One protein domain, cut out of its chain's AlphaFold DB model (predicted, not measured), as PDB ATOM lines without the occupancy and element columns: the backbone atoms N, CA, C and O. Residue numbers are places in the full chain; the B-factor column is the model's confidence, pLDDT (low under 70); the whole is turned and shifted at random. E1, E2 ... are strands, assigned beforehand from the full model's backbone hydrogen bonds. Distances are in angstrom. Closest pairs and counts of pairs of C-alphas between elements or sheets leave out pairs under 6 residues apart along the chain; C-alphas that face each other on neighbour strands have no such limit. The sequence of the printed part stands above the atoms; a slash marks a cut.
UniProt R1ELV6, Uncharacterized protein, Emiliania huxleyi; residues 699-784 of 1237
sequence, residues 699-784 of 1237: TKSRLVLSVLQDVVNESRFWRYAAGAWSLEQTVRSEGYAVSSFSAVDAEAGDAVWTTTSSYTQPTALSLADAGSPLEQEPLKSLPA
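AT A GLANCE: This is residues 699 to 784 of the 1237 residues of an uncharacterized protein of Emiliania huxleyi (UniProt R1ELV6). Two small antiparallel sheets form an open sandwich, only partly face to face: a sheet of three strands, E1, E2 and E3, comes close to a sheet of four, E4, E5, E6 and E7, through E1 and E2 over E4. The strands of the two sheets run at only 10 degrees to each other, while E3 and E7 have the centres farthest from the mean of the C-alphas. The printed part has 86 residues, with no named helix and seven named strands, E1 to E7 in chain order, and the class is all strand. Each sheet is a meander, each strand the antiparallel neighbour of the one before: E1 - E2 - E3 and E4 - E5 - E6 - E7. The whole is compact, with a radius of gyration of the C-alphas of 13.3 A, but elongated, spanning 46 by 29 by 17 A.

HOW THE PARTS SIT: E1, residues 702 to 709, forms a hairpin with E2, residues 712 to 721; N 705 and O 716 are 2.8 A apart, within hydrogen-bond range. E2 forms a hairpin with E3, residues 724 to 732, where N 717 and O 729 are 2.9 A apart. The chain then changes sheets to E4, residues 738 to 743. The closest C-alphas of E1 and E4 are those of Val 704 and Phe 741, 7.1 A apart; those of E2 and E4 are Asn 713 and Val 738, 5.5 A apart. E4 forms a hairpin with E5, residues 751 to 757, where N 740 and O 755 are 2.9 A apart. E5 forms a hairpin with E6, residues 764 to 769, where N 754 and O 766 are 2.8 A apart. E6 forms a hairpin with E7, residues 777 to 781, where N 767 and O 777 are 2.8 A apart. E4 and E7 are edge strands and are apart; E1, E2 and E3 are apart from E5, E6 and E7.

IN THESE COORDINATES: E1 begins at C-alpha 702 (46.748, -8.746, -34.104) and is 21.5 A long. E2 is the longest strand, 10 residues and 29.4 A, and E3 measures 24.7 A. E4 is 16.7 A long and begins at C-alpha 738 (40.966, 0.963, -17.610). E5 is 19.7 A, E6 16.5 A and E7 11.9 A long; E7 ends at C-alpha 781 (51.088, 11.504, -18.522).

THE WHOLE: The two C-alphas farthest apart are those of Gly 723 and Ala 784, 46.5 A. The sheet E1 E2 E3 is strongly twisted, with C-alphas up to 5.4 A off its best plane; the other is only just so, at 4.0 A. No link is long, and the printed part has no cut. The mean pLDDT of the printed part is 93.1, and no printed residue is under 70.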
ATOM      1  N   THR A 699      45.736  -4.212 -35.339       94.25
ATOM      2  CA  THR A 699      47.098  -3.937 -35.800       94.25
ATOM      3  C   THR A 699      47.383  -4.738 -37.074       94.25
ATOM      4  O   THR A 699      46.518  -5.457 -37.577       94.25
ATOM      5  N   LYS A 700      48.622  -4.688 -37.576       91.69
ATOM      6  CA  LYS A 700      49.018  -5.438 -38.772       91.69
ATOM      7  C   LYS A 700      48.790  -6.945 -38.652       91.69
ATOM      8  O   LYS A 700      48.446  -7.591 -39.640       91.69
ATOM      9  N   SER A 701      49.037  -7.527 -37.479       91.31
ATOM     10  CA  SER A 701      48.960  -8.977 -37.271       91.31
ATOM     11  C   SER A 701      48.164  -9.409 -36.035       91.31
ATOM     12  O   SER A 701      48.085 -10.613 -35.755       91.31
ATOM     13  N   ARG A 702      47.570  -8.469 -35.289       94.38
ATOM     14  CA  ARG A 702      46.748  -8.746 -34.104       94.38
ATOM     15  C   ARG A 702      45.415  -8.015 -34.140       94.38
ATOM     16  O   ARG A 702      45.330  -6.876 -34.577       94.38
ATOM     17  N   LEU A 703      44.393  -8.661 -33.596       96.25
ATOM     18  CA  LEU A 703      43.122  -8.046 -33.239       96.25
ATOM     19  C   LEU A 703      43.050  -7.951 -31.714       96.25
ATOM     20  O   LEU A 703      43.061  -8.971 -31.022       96.25
ATOM     21  N   VAL A 704      43.009  -6.735 -31.183       96.38
ATOM     22  CA  VAL A 704      42.915  -6.473 -29.746       96.38
ATOM     23  C   VAL A 704      41.461  -6.208 -29.392       96.38
ATOM     24  O   VAL A 704      40.885  -5.221 -29.834       96.38
ATOM     25  N   LEU A 705      40.853  -7.094 -28.610       96.31
ATOM     26  CA  LEU A 705      39.475  -6.957 -28.148       96.31
ATOM     27  C   LEU A 705      39.450  -6.273 -26.787       96.31
ATOM     28  O   LEU A 705      40.113  -6.741 -25.861       96.31
ATOM     29  N   SER A 706      38.652  -5.217 -26.659       95.00
ATOM     30  CA  SER A 706      38.319  -4.580 -25.387       95.00
ATOM     31  C   SER A 706      37.062  -5.236 -24.832       95.00
ATOM     32  O   SER A 706      36.000  -5.173 -25.447       95.00
ATOM     33  N   VAL A 707      37.177  -5.893 -23.687       95.62
ATOM     34  CA  VAL A 707      36.108  -6.669 -23.057       95.62
ATOM     35  C   VAL A 707      35.814  -6.075 -21.683       95.62
ATOM     36  O   VAL A 707      36.726  -5.667 -20.965       95.62
ATOM     37  N   LEU A 708      34.544  -6.026 -21.297       94.88
ATOM     38  CA  LEU A 708      34.115  -5.620 -19.964       94.88
ATOM     39  C   LEU A 708      33.693  -6.856 -19.178       94.88
ATOM     40  O   LEU A 708      32.888  -7.652 -19.651       94.88
ATOM     41  N   GLN A 709      34.229  -7.009 -17.973       93.19
ATOM     42  CA  GLN A 709      33.795  -7.977 -16.970       93.19
ATOM     43  C   GLN A 709      33.257  -7.191 -15.777       93.19
ATOM     44  O   GLN A 709      34.031  -6.554 -15.065       93.19
ATOM     45  N   ASP A 710      31.937  -7.191 -15.585       92.94
ATOM     46  CA  ASP A 710      31.249  -6.300 -14.644       92.94
ATOM     47  C   ASP A 710      31.761  -4.858 -14.773       92.94
ATOM     48  O   ASP A 710      32.185  -4.244 -13.802       92.94
ATOM     49  N   VAL A 711      31.772  -4.319 -15.999       93.12
ATOM     50  CA  VAL A 711      32.238  -2.950 -16.319       93.12
ATOM     51  C   VAL A 711      33.727  -2.687 -16.013       93.12
ATOM     52  O   VAL A 711      34.213  -1.568 -16.172       93.12
ATOM     53  N   VAL A 712      34.493  -3.702 -15.605       91.50
ATOM     54  CA  VAL A 712      35.953  -3.623 -15.469       91.50
ATOM     55  C   VAL A 712      36.593  -4.120 -16.758       91.50
ATOM     56  O   VAL A 712      36.277  -5.201 -17.248       91.50
ATOM     57  N   ASN A 713      37.487  -3.314 -17.323       92.62
ATOM     58  CA  ASN A 713      38.093  -3.595 -18.616       92.62
ATOM     59  C   ASN A 713      39.161  -4.704 -18.548       92.62
ATOM     60  O   ASN A 713      40.028  -4.715 -17.672       92.62
ATOM     61  N   GLU A 714      39.129  -5.589 -19.537       93.69
ATOM     62  CA  GLU A 714      40.220  -6.478 -19.912       93.69
ATOM     63  C   GLU A 714      40.471  -6.387 -21.424       93.69
ATOM     64  O   GLU A 714      39.550  -6.162 -22.205       93.69
ATOM     65  N   SER A 715      41.714  -6.593 -21.851       95.44
ATOM     66  CA  SER A 715      42.088  -6.587 -23.267       95.44
ATOM     67  C   SER A 715      42.603  -7.954 -23.700       95.44
ATOM     68  O   SER A 715      43.489  -8.511 -23.055       95.44
ATOM     69  N   ARG A 716      42.062  -8.514 -24.786       95.62
ATOM     70  CA  ARG A 716      42.417  -9.842 -25.319       95.62
ATOM     71  C   ARG A 716      43.058  -9.705 -26.695       95.62
ATOM     72  O   ARG A 716      42.443  -9.161 -27.603       95.62
ATOM     73  N   PHE A 717      44.266 -10.222 -26.871       96.25
ATOM     74  CA  PHE A 717      45.025 -10.079 -28.113       96.25
ATOM     75  C   PHE A 717      44.960 -11.376 -28.909       96.25
ATOM     76  O   PHE A 717      45.573 -12.388 -28.552       96.25
ATOM     77  N   TRP A 718      44.222 -11.329 -30.006       96.50
ATOM     78  CA  TRP A 718      44.100 -12.415 -30.959       96.50
ATOM     79  C   TRP A 718      45.097 -12.245 -32.092       96.50
ATOM     80  O   TRP A 718      45.271 -11.157 -32.631       96.50
ATOM     81  N   ARG A 719      45.731 -13.341 -32.490       95.00
ATOM     82  CA  ARG A 719      46.530 -13.429 -33.706       95.00
ATOM     83  C   ARG A 719      45.760 -14.166 -34.775       95.00
ATOM     84  O   ARG A 719      45.225 -15.235 -34.499       95.00
ATOM     85  N   TYR A 720      45.818 -13.645 -35.993       92.00
ATOM     86  CA  TYR A 720      45.446 -14.388 -37.184       92.00
ATOM     87  C   TYR A 720      46.708 -14.767 -37.965       92.00
ATOM     88  O   TYR A 720      47.493 -13.904 -38.362       92.00
ATOM     89  N   ALA A 721      46.958 -16.066 -38.130       89.50
ATOM     90  CA  ALA A 721      48.099 -16.574 -38.886       89.50
ATOM     91  C   ALA A 721      47.787 -17.939 -39.508       89.50
ATOM     92  O   ALA A 721      47.185 -18.797 -38.871       89.50
ATOM     93  N   ALA A 722      48.246 -18.150 -40.748       85.94
ATOM     94  CA  ALA A 722      48.072 -19.408 -41.482       85.94
ATOM     95  C   ALA A 722      46.609 -19.908 -41.530       85.94
ATOM     96  O   ALA A 722      46.362 -21.107 -41.416       85.94
ATOM     97  N   GLY A 723      45.649 -18.988 -41.691       84.50
ATOM     98  CA  GLY A 723      44.223 -19.317 -41.779       84.50
ATOM     99  C   GLY A 723      43.540 -19.613 -40.442       84.50
ATOM    100  O   GLY A 723      42.417 -20.106 -40.441       84.50
ATOM    101  N   ALA A 724      44.199 -19.362 -39.304       89.75
ATOM    102  CA  ALA A 724      43.663 -19.678 -37.985       89.75
ATOM    103  C   ALA A 724      43.826 -18.523 -36.988       89.75
ATOM    104  O   ALA A 724      44.826 -17.799 -36.997       89.75
ATOM    105  N   TRP A 725      42.840 -18.403 -36.098       95.12
ATOM    106  CA  TRP A 725      42.834 -17.472 -34.975       95.12
ATOM    107  C   TRP A 725      43.365 -18.133 -33.701       95.12
ATOM    108  O   TRP A 725      42.985 -19.256 -33.368       95.12
ATOM    109  N   SER A 726      44.212 -17.427 -32.954       94.62
ATOM    110  CA  SER A 726      44.701 -17.868 -31.643       94.62
ATOM    111  C   SER A 726      44.785 -16.706 -30.659       94.62
ATOM    112  O   SER A 726      45.424 -15.696 -30.956       94.62
ATOM    113  N   LEU A 727      44.192 -16.861 -29.475       95.31
ATOM    114  CA  LEU A 727      44.366 -15.930 -28.360       95.31
ATOM    115  C   LEU A 727      45.783 -16.083 -27.791       95.31
ATOM    116  O   LEU A 727      46.123 -17.149 -27.279       95.31
ATOM    117  N   GLU A 728      46.608 -15.040 -27.882       93.31
ATOM    118  CA  GLU A 728      47.999 -15.081 -27.405       93.31
ATOM    119  C   GLU A 728      48.149 -14.547 -25.974       93.31
ATOM    120  O   GLU A 728      48.951 -15.075 -25.206       93.31
ATOM    121  N   GLN A 729      47.385 -13.514 -25.602       91.12
ATOM    122  CA  GLN A 729      47.503 -12.863 -24.292       91.12
ATOM    123  C   GLN A 729      46.210 -12.153 -23.866       91.12
ATOM    124  O   GLN A 729      45.436 -11.682 -24.703       91.12
ATOM    125  N   THR A 730      46.024 -12.028 -22.549       93.44
ATOM    126  CA  THR A 730      44.967 -11.225 -21.917       93.44
ATOM    127  C   THR A 730      45.596 -10.297 -20.884       93.44
ATOM    128  O   THR A 730      46.337 -10.756 -20.016       93.44
ATOM    129  N   VAL A 731      45.272  -9.008 -20.951       91.88
ATOM    130  CA  VAL A 731      45.745  -7.969 -20.031       91.88
ATOM    131  C   VAL A 731      44.579  -7.467 -19.190       91.88
ATOM    132  O   VAL A 731      43.516  -7.156 -19.721       91.88
ATOM    133  N   ARG A 732      44.788  -7.369 -17.876       90.69
ATOM    134  CA  ARG A 732      43.840  -6.782 -16.922       90.69
ATOM    135  C   ARG A 732      44.562  -5.732 -16.097       90.69
ATOM    136  O   ARG A 732      45.657  -6.000 -15.606       90.69
ATOM    137  N   SER A 733      43.953  -4.563 -15.946       83.19
ATOM    138  CA  SER A 733      44.482  -3.530 -15.054       83.19
ATOM    139  C   SER A 733      44.229  -3.895 -13.590       83.19
ATOM    140  O   SER A 733      43.305  -4.644 -13.270       83.19
ATOM    141  N   GLU A 734      45.012  -3.315 -12.684       81.50
ATOM    142  CA  GLU A 734      44.744  -3.422 -11.251       81.50
ATOM    143  C   GLU A 734      43.543  -2.555 -10.830       81.50
ATOM    144  O   GLU A 734      43.347  -1.432 -11.305       81.50
ATOM    145  N   GLY A 735      42.741  -3.070  -9.895       87.19
ATOM    146  CA  GLY A 735      41.594  -2.353  -9.337       87.19
ATOM    147  C   GLY A 735      40.548  -1.985 -10.394       87.19
ATOM    148  O   GLY A 735      40.009  -2.855 -11.069       87.19
ATOM    149  N   TYR A 736      40.242  -0.689 -10.500       90.12
ATOM    150  CA  TYR A 736      39.253  -0.135 -11.436       90.12
ATOM    151  C   TYR A 736      39.889   0.730 -12.530       90.12
ATOM    152  O   TYR A 736      39.220   1.581 -13.115       90.12
ATOM    153  N   ALA A 737      41.195   0.576 -12.761       90.19
ATOM    154  CA  ALA A 737      41.839   1.235 -13.883       90.19
ATOM    155  C   ALA A 737      41.396   0.589 -15.207       90.19
ATOM    156  O   ALA A 737      41.218  -0.624 -15.310       90.19
ATOM    157  N   VAL A 738      41.239   1.402 -16.242       90.50
ATOM    158  CA  VAL A 738      40.966   0.963 -17.610       90.50
ATOM    159  C   VAL A 738      42.264   1.061 -18.397       90.50
ATOM    160  O   VAL A 738      42.925   2.099 -18.339       90.50
ATOM    161  N   SER A 739      42.622  -0.013 -19.107       91.75
ATOM    162  CA  SER A 739      43.757  -0.040 -20.031       91.75
ATOM    163  C   SER A 739      43.226  -0.204 -21.448       91.75
ATOM    164  O   SER A 739      42.777  -1.286 -21.806       91.75
ATOM    165  N   SER A 740      43.262   0.851 -22.256       92.19
ATOM    166  CA  SER A 740      42.866   0.754 -23.662       92.19
ATOM    167  C   SER A 740      44.085   0.613 -24.562       92.19
ATOM    168  O   SER A 740      45.143   1.183 -24.289       92.19
ATOM    169  N   PHE A 741      43.914  -0.140 -25.646       95.00
ATOM    170  CA  PHE A 741      44.939  -0.380 -26.650       95.00
ATOM    171  C   PHE A 741      44.383   0.002 -28.015       95.00
ATOM    172  O   PHE A 741      43.319  -0.478 -28.405       95.00
ATOM    173  N   SER A 742      45.096   0.857 -28.741       95.06
ATOM    174  CA  SER A 742      44.737   1.221 -30.110       95.06
ATOM    175  C   SER A 742      45.950   1.157 -31.022       95.06
ATOM    176  O   SER A 742      47.046   1.557 -30.639       95.06
ATOM    177  N   ALA A 743      45.776   0.636 -32.234       95.31
ATOM    178  CA  ALA A 743      46.862   0.583 -33.205       95.31
ATOM    179  C   ALA A 743      47.409   1.988 -33.510       95.31
ATOM    180  O   ALA A 743      46.651   2.934 -33.730       95.31
ATOM    181  N   VAL A 744      48.737   2.116 -33.547       94.88
ATOM    182  CA  VAL A 744      49.411   3.359 -33.962       94.88
ATOM    183  C   VAL A 744      49.210   3.589 -35.458       94.88
ATOM    184  O   VAL A 744      48.870   4.688 -35.892       94.88
ATOM    185  N   ASP A 745      49.420   2.527 -36.232       90.56
ATOM    186  CA  ASP A 745      49.172   2.430 -37.664       90.56
ATOM    187  C   ASP A 745      48.889   0.952 -37.968       90.56
ATOM    188  O   ASP A 745      49.782   0.106 -37.863       90.56
ATOM    189  N   ALA A 746      47.628   0.652 -38.286       88.81
ATOM    190  CA  ALA A 746      47.128  -0.710 -38.456       88.81
ATOM    191  C   ALA A 746      47.774  -1.461 -39.632       88.81
ATOM    192  O   ALA A 746      47.760  -2.687 -39.650       88.81
ATOM    193  N   GLU A 747      48.363  -0.753 -40.597       86.00
ATOM    194  CA  GLU A 747      48.959  -1.360 -41.789       86.00
ATOM    195  C   GLU A 747      50.490  -1.455 -41.684       86.00
ATOM    196  O   GLU A 747      51.120  -2.364 -42.243       86.00
ATOM    197  N   ALA A 748      51.117  -0.531 -40.949       86.94
ATOM    198  CA  ALA A 748      52.571  -0.469 -40.843       86.94
ATOM    199  C   ALA A 748      53.157  -1.536 -39.900       86.94
ATOM    200  O   ALA A 748      54.195  -2.128 -40.222       86.94
ATOM    201  N   GLY A 749      52.507  -1.826 -38.765       91.25
ATOM    202  CA  GLY A 749      53.064  -2.727 -37.752       91.25
ATOM    203  C   GLY A 749      52.120  -3.096 -36.608       91.25
ATOM    204  O   GLY A 749      50.911  -2.898 -36.686       91.25
ATOM    205  N   ASP A 750      52.701  -3.656 -35.543       94.88
ATOM    206  CA  ASP A 750      51.987  -4.112 -34.340       94.88
ATOM    207  C   ASP A 750      52.130  -3.156 -33.147       94.88
ATOM    208  O   ASP A 750      51.753  -3.479 -32.022       94.88
ATOM    209  N   ALA A 751      52.633  -1.948 -33.397       95.88
ATOM    210  CA  ALA A 751      52.715  -0.902 -32.394       95.88
ATOM    211  C   ALA A 751      51.312  -0.440 -31.962       95.88
ATOM    212  O   ALA A 751      50.451  -0.146 -32.799       95.88
ATOM    213  N   VAL A 752      51.110  -0.317 -30.651       96.75
ATOM    214  CA  VAL A 752      49.859   0.127 -30.028       96.75
ATOM    215  C   VAL A 752      50.101   1.278 -29.056       96.75
ATOM    216  O   VAL A 752      51.029   1.256 -28.244       96.75
ATOM    217  N   TRP A 753      49.226   2.278 -29.106       97.06
ATOM    218  CA  TRP A 753      49.045   3.212 -28.007       97.06
ATOM    219  C   TRP A 753      48.362   2.484 -26.863       97.06
ATOM    220  O   TRP A 753      47.305   1.885 -27.054       97.06
ATOM    221  N   THR A 754      48.951   2.555 -25.677       96.00
ATOM    222  CA  THR A 754      48.336   2.065 -24.446       96.00
ATOM    223  C   THR A 754      47.960   3.262 -23.594       96.00
ATOM    224  O   THR A 754      48.838   4.055 -23.255       96.00
ATOM    225  N   THR A 755      46.685   3.411 -23.234       95.19
ATOM    226  CA  THR A 755      46.284   4.408 -22.231       95.19
ATOM    227  C   THR A 755      45.809   3.724 -20.966       95.19
ATOM    228  O   THR A 755      45.039   2.772 -21.037       95.19
ATOM    229  N   THR A 756      46.267   4.206 -19.813       93.94
ATOM    230  CA  THR A 756      45.820   3.731 -18.499       93.94
ATOM    231  C   THR A 756      45.191   4.884 -17.733       93.94
ATOM    232  O   THR A 756      45.749   5.979 -17.694       93.94
ATOM    233  N   SER A 757      44.006   4.679 -17.161       94.00
ATOM    234  CA  SER A 757      43.283   5.729 -16.430       94.00
ATOM    235  C   SER A 757      42.350   5.137 -15.379       94.00
ATOM    236  O   SER A 757      41.799   4.060 -15.574       94.00
ATOM    237  N   SER A 758      42.098   5.863 -14.290       93.94
ATOM    238  CA  SER A 758      40.992   5.572 -13.362       93.94
ATOM    239  C   SER A 758      40.321   6.876 -12.923       93.94
ATOM    240  O   SER A 758      40.730   7.947 -13.359       93.94
ATOM    241  N   TYR A 759      39.317   6.831 -12.044       95.31
ATOM    242  CA  TYR A 759      38.712   8.061 -11.515       95.31
ATOM    243  C   TYR A 759      39.684   8.928 -10.700       95.31
ATOM    244  O   TYR A 759      39.492  10.138 -10.616       95.31
ATOM    245  N   THR A 760      40.708   8.328 -10.084       94.25
ATOM    246  CA  THR A 760      41.649   9.013  -9.177       94.25
ATOM    247  C   THR A 760      43.091   9.006  -9.677       94.25
ATOM    248  O   THR A 760      43.911   9.762  -9.162       94.25
ATOM    249  N   GLN A 761      43.407   8.199 -10.690       93.12
ATOM    250  CA  GLN A 761      44.723   8.149 -11.315       93.12
ATOM    251  C   GLN A 761      44.704   8.932 -12.635       93.12
ATOM    252  O   GLN A 761      43.926   8.568 -13.524       93.12
ATOM    253  N   PRO A 762      45.554   9.969 -12.785       95.50
ATOM    254  CA  PRO A 762      45.705  10.691 -14.043       95.50
ATOM    255  C   PRO A 762      46.037   9.750 -15.196       95.50
ATOM    256  O   PRO A 762      46.761   8.770 -15.022       95.50
ATOM    257  N   THR A 763      45.515  10.060 -16.380       96.06
ATOM    258  CA  THR A 763      45.746   9.235 -17.565       96.06
ATOM    259  C   THR A 763      47.225   9.222 -17.944       96.06
ATOM    260  O   THR A 763      47.836  10.287 -18.055       96.06
ATOM    261  N   ALA A 764      47.774   8.038 -18.203       96.12
ATOM    262  CA  ALA A 764      49.097   7.856 -18.787       96.12
ATOM    263  C   ALA A 764      48.983   7.212 -20.173       96.12
ATOM    264  O   ALA A 764      48.153   6.330 -20.384       96.12
ATOM    265  N   LEU A 765      49.818   7.665 -21.105       97.81
ATOM    266  CA  LEU A 765      49.972   7.160 -22.464       97.81
ATOM    267  C   LEU A 765      51.362   6.539 -22.606       97.81
ATOM    268  O   LEU A 765      52.379   7.205 -22.392       97.81
ATOM    269  N   SER A 766      51.380   5.293 -23.055       97.38
ATOM    270  CA  SER A 766      52.579   4.527 -23.373       97.38
ATOM    271  C   SER A 766      52.516   4.012 -24.811       97.38
ATOM    272  O   SER A 766      51.439   3.905 -25.404       97.38
ATOM    273  N   LEU A 767      53.670   3.667 -25.366       97.38
ATOM    274  CA  LEU A 767      53.802   2.902 -26.601       97.38
ATOM    275  C   LEU A 767      54.204   1.472 -26.249       97.38
ATOM    276  O   LEU A 767      55.072   1.262 -25.408       97.38
ATOM    277  N   ALA A 768      53.580   0.492 -26.884       96.06
ATOM    278  CA  ALA A 768      53.970  -0.908 -26.771       96.06
ATOM    279  C   ALA A 768      53.923  -1.571 -28.151       96.06
ATOM    280  O   ALA A 768      53.354  -1.017 -29.093       96.06
ATOM    281  N   ASP A 769      54.503  -2.761 -28.269       94.88
ATOM    282  CA  ASP A 769      54.398  -3.606 -29.460       94.88
ATOM    283  C   ASP A 769      53.600  -4.869 -29.109       94.88
ATOM    284  O   ASP A 769      53.988  -5.646 -28.237       94.88
ATOM    285  N   ALA A 770      52.454  -5.054 -29.770       93.31
ATOM    286  CA  ALA A 770      51.550  -6.181 -29.559       93.31
ATOM    287  C   ALA A 770      52.059  -7.504 -30.167       93.31
ATOM    288  O   ALA A 770      51.490  -8.561 -29.886       93.31
ATOM    289  N   GLY A 771      53.096  -7.462 -31.009       87.62
ATOM    290  CA  GLY A 771      53.764  -8.620 -31.603       87.62
ATOM    291  C   GLY A 771      54.887  -9.208 -30.739       87.62
ATOM    292  O   GLY A 771      55.379 -10.300 -31.039       87.62
ATOM    293  N   SER A 772      55.281  -8.524 -29.664       86.12
ATOM    294  CA  SER A 772      56.252  -8.975 -28.662       86.12
ATOM    295  C   SER A 772      55.615  -9.004 -27.263       86.12
ATOM    296  O   SER A 772      54.455  -8.613 -27.115       86.12
ATOM    297  N   PRO A 773      56.318  -9.461 -26.204       85.25
ATOM    298  CA  PRO A 773      55.863  -9.191 -24.841       85.25
ATOM    299  C   PRO A 773      55.547  -7.695 -24.668       85.25
ATOM    300  O   PRO A 773      56.327  -6.860 -25.126       85.25
ATOM    301  N   LEU A 774      54.401  -7.373 -24.053       88.19
ATOM    302  CA  LEU A 774      53.893  -6.002 -23.903       88.19
ATOM    303  C   LEU A 774      54.733  -5.185 -22.909       88.19
ATOM    304  O   LEU A 774      54.321  -4.909 -21.782       88.19
ATOM    305  N   GLU A 775      55.924  -4.787 -23.336       91.38
ATOM    306  CA  GLU A 775      56.747  -3.809 -22.641       91.38
ATOM    307  C   GLU A 775      56.234  -2.405 -22.983       91.38
ATOM    308  O   GLU A 775      56.227  -1.993 -24.143       91.38
ATOM    309  N   GLN A 776      55.756  -1.681 -21.969       92.06
ATOM    310  CA  GLN A 776      55.233  -0.329 -22.143       92.06
ATOM    311  C   GLN A 776      56.363   0.698 -22.026       92.06
ATOM    312  O   GLN A 776      56.935   0.866 -20.952       92.06
ATOM    313  N   GLU A 777      56.642   1.414 -23.114       96.19
ATOM    314  CA  GLU A 777      57.458   2.629 -23.150       96.19
ATOM    315  C   GLU A 777      56.581   3.822 -22.720       96.19
ATOM    316  O   GLU A 777      55.710   4.233 -23.492       96.19
ATOM    317  N   PRO A 778      56.753   4.405 -21.518       96.88
ATOM    318  CA  PRO A 778      55.960   5.557 -21.099       96.88
ATOM    319  C   PRO A 778      56.289   6.773 -21.968       96.88
ATOM    320  O   PRO A 778      57.460   7.114 -22.128       96.88
ATOM    321  N   LEU A 779      55.270   7.453 -22.497       96.94
ATOM    322  CA  LEU A 779      55.464   8.615 -23.370       96.94
ATOM    323  C   LEU A 779      54.967   9.912 -22.753       96.94
ATOM    324  O   LEU A 779      55.678  10.917 -22.750       96.94
ATOM    325  N   LYS A 780      53.718   9.919 -22.281       96.69
ATOM    326  CA  LYS A 780      53.042  11.113 -21.765       96.69
ATOM    327  C   LYS A 780      52.191  10.739 -20.565       96.69
ATOM    328  O   LYS A 780      51.625   9.658 -20.519       96.69
ATOM    329  N   SER A 781      52.040  11.654 -19.620       95.62
ATOM    330  CA  SER A 781      51.088  11.504 -18.522       95.62
ATOM    331  C   SER A 781      50.430  12.839 -18.257       95.62
ATOM    332  O   SER A 781      51.092  13.876 -18.312       95.62
ATOM    333  N   LEU A 782      49.141  12.814 -17.938       95.12
ATOM    334  CA  LEU A 782      48.508  13.970 -17.329       95.12
ATOM    335  C   LEU A 782      49.144  14.218 -15.954       95.12
ATOM    336  O   LEU A 782      49.456  13.254 -15.241       95.12
ATOM    337  N   PRO A 783      49.319  15.485 -15.547       94.81
ATOM    338  CA  PRO A 783      49.588  15.791 -14.154       94.81
ATOM    339  C   PRO A 783      48.345  15.484 -13.307       94.81
ATOM    340  O   PRO A 783      47.224  15.373 -13.813       94.81
ATOM    341  N   ALA A 784      48.522  15.412 -11.990       95.25
ATOM    342  CA  ALA A 784      47.393  15.429 -11.070       95.25
ATOM    343  C   ALA A 784      46.718  16.813 -11.114       95.25
ATOM    344  O   ALA A 784      47.201  17.778 -10.522       95.25
TER     345      ALA A 784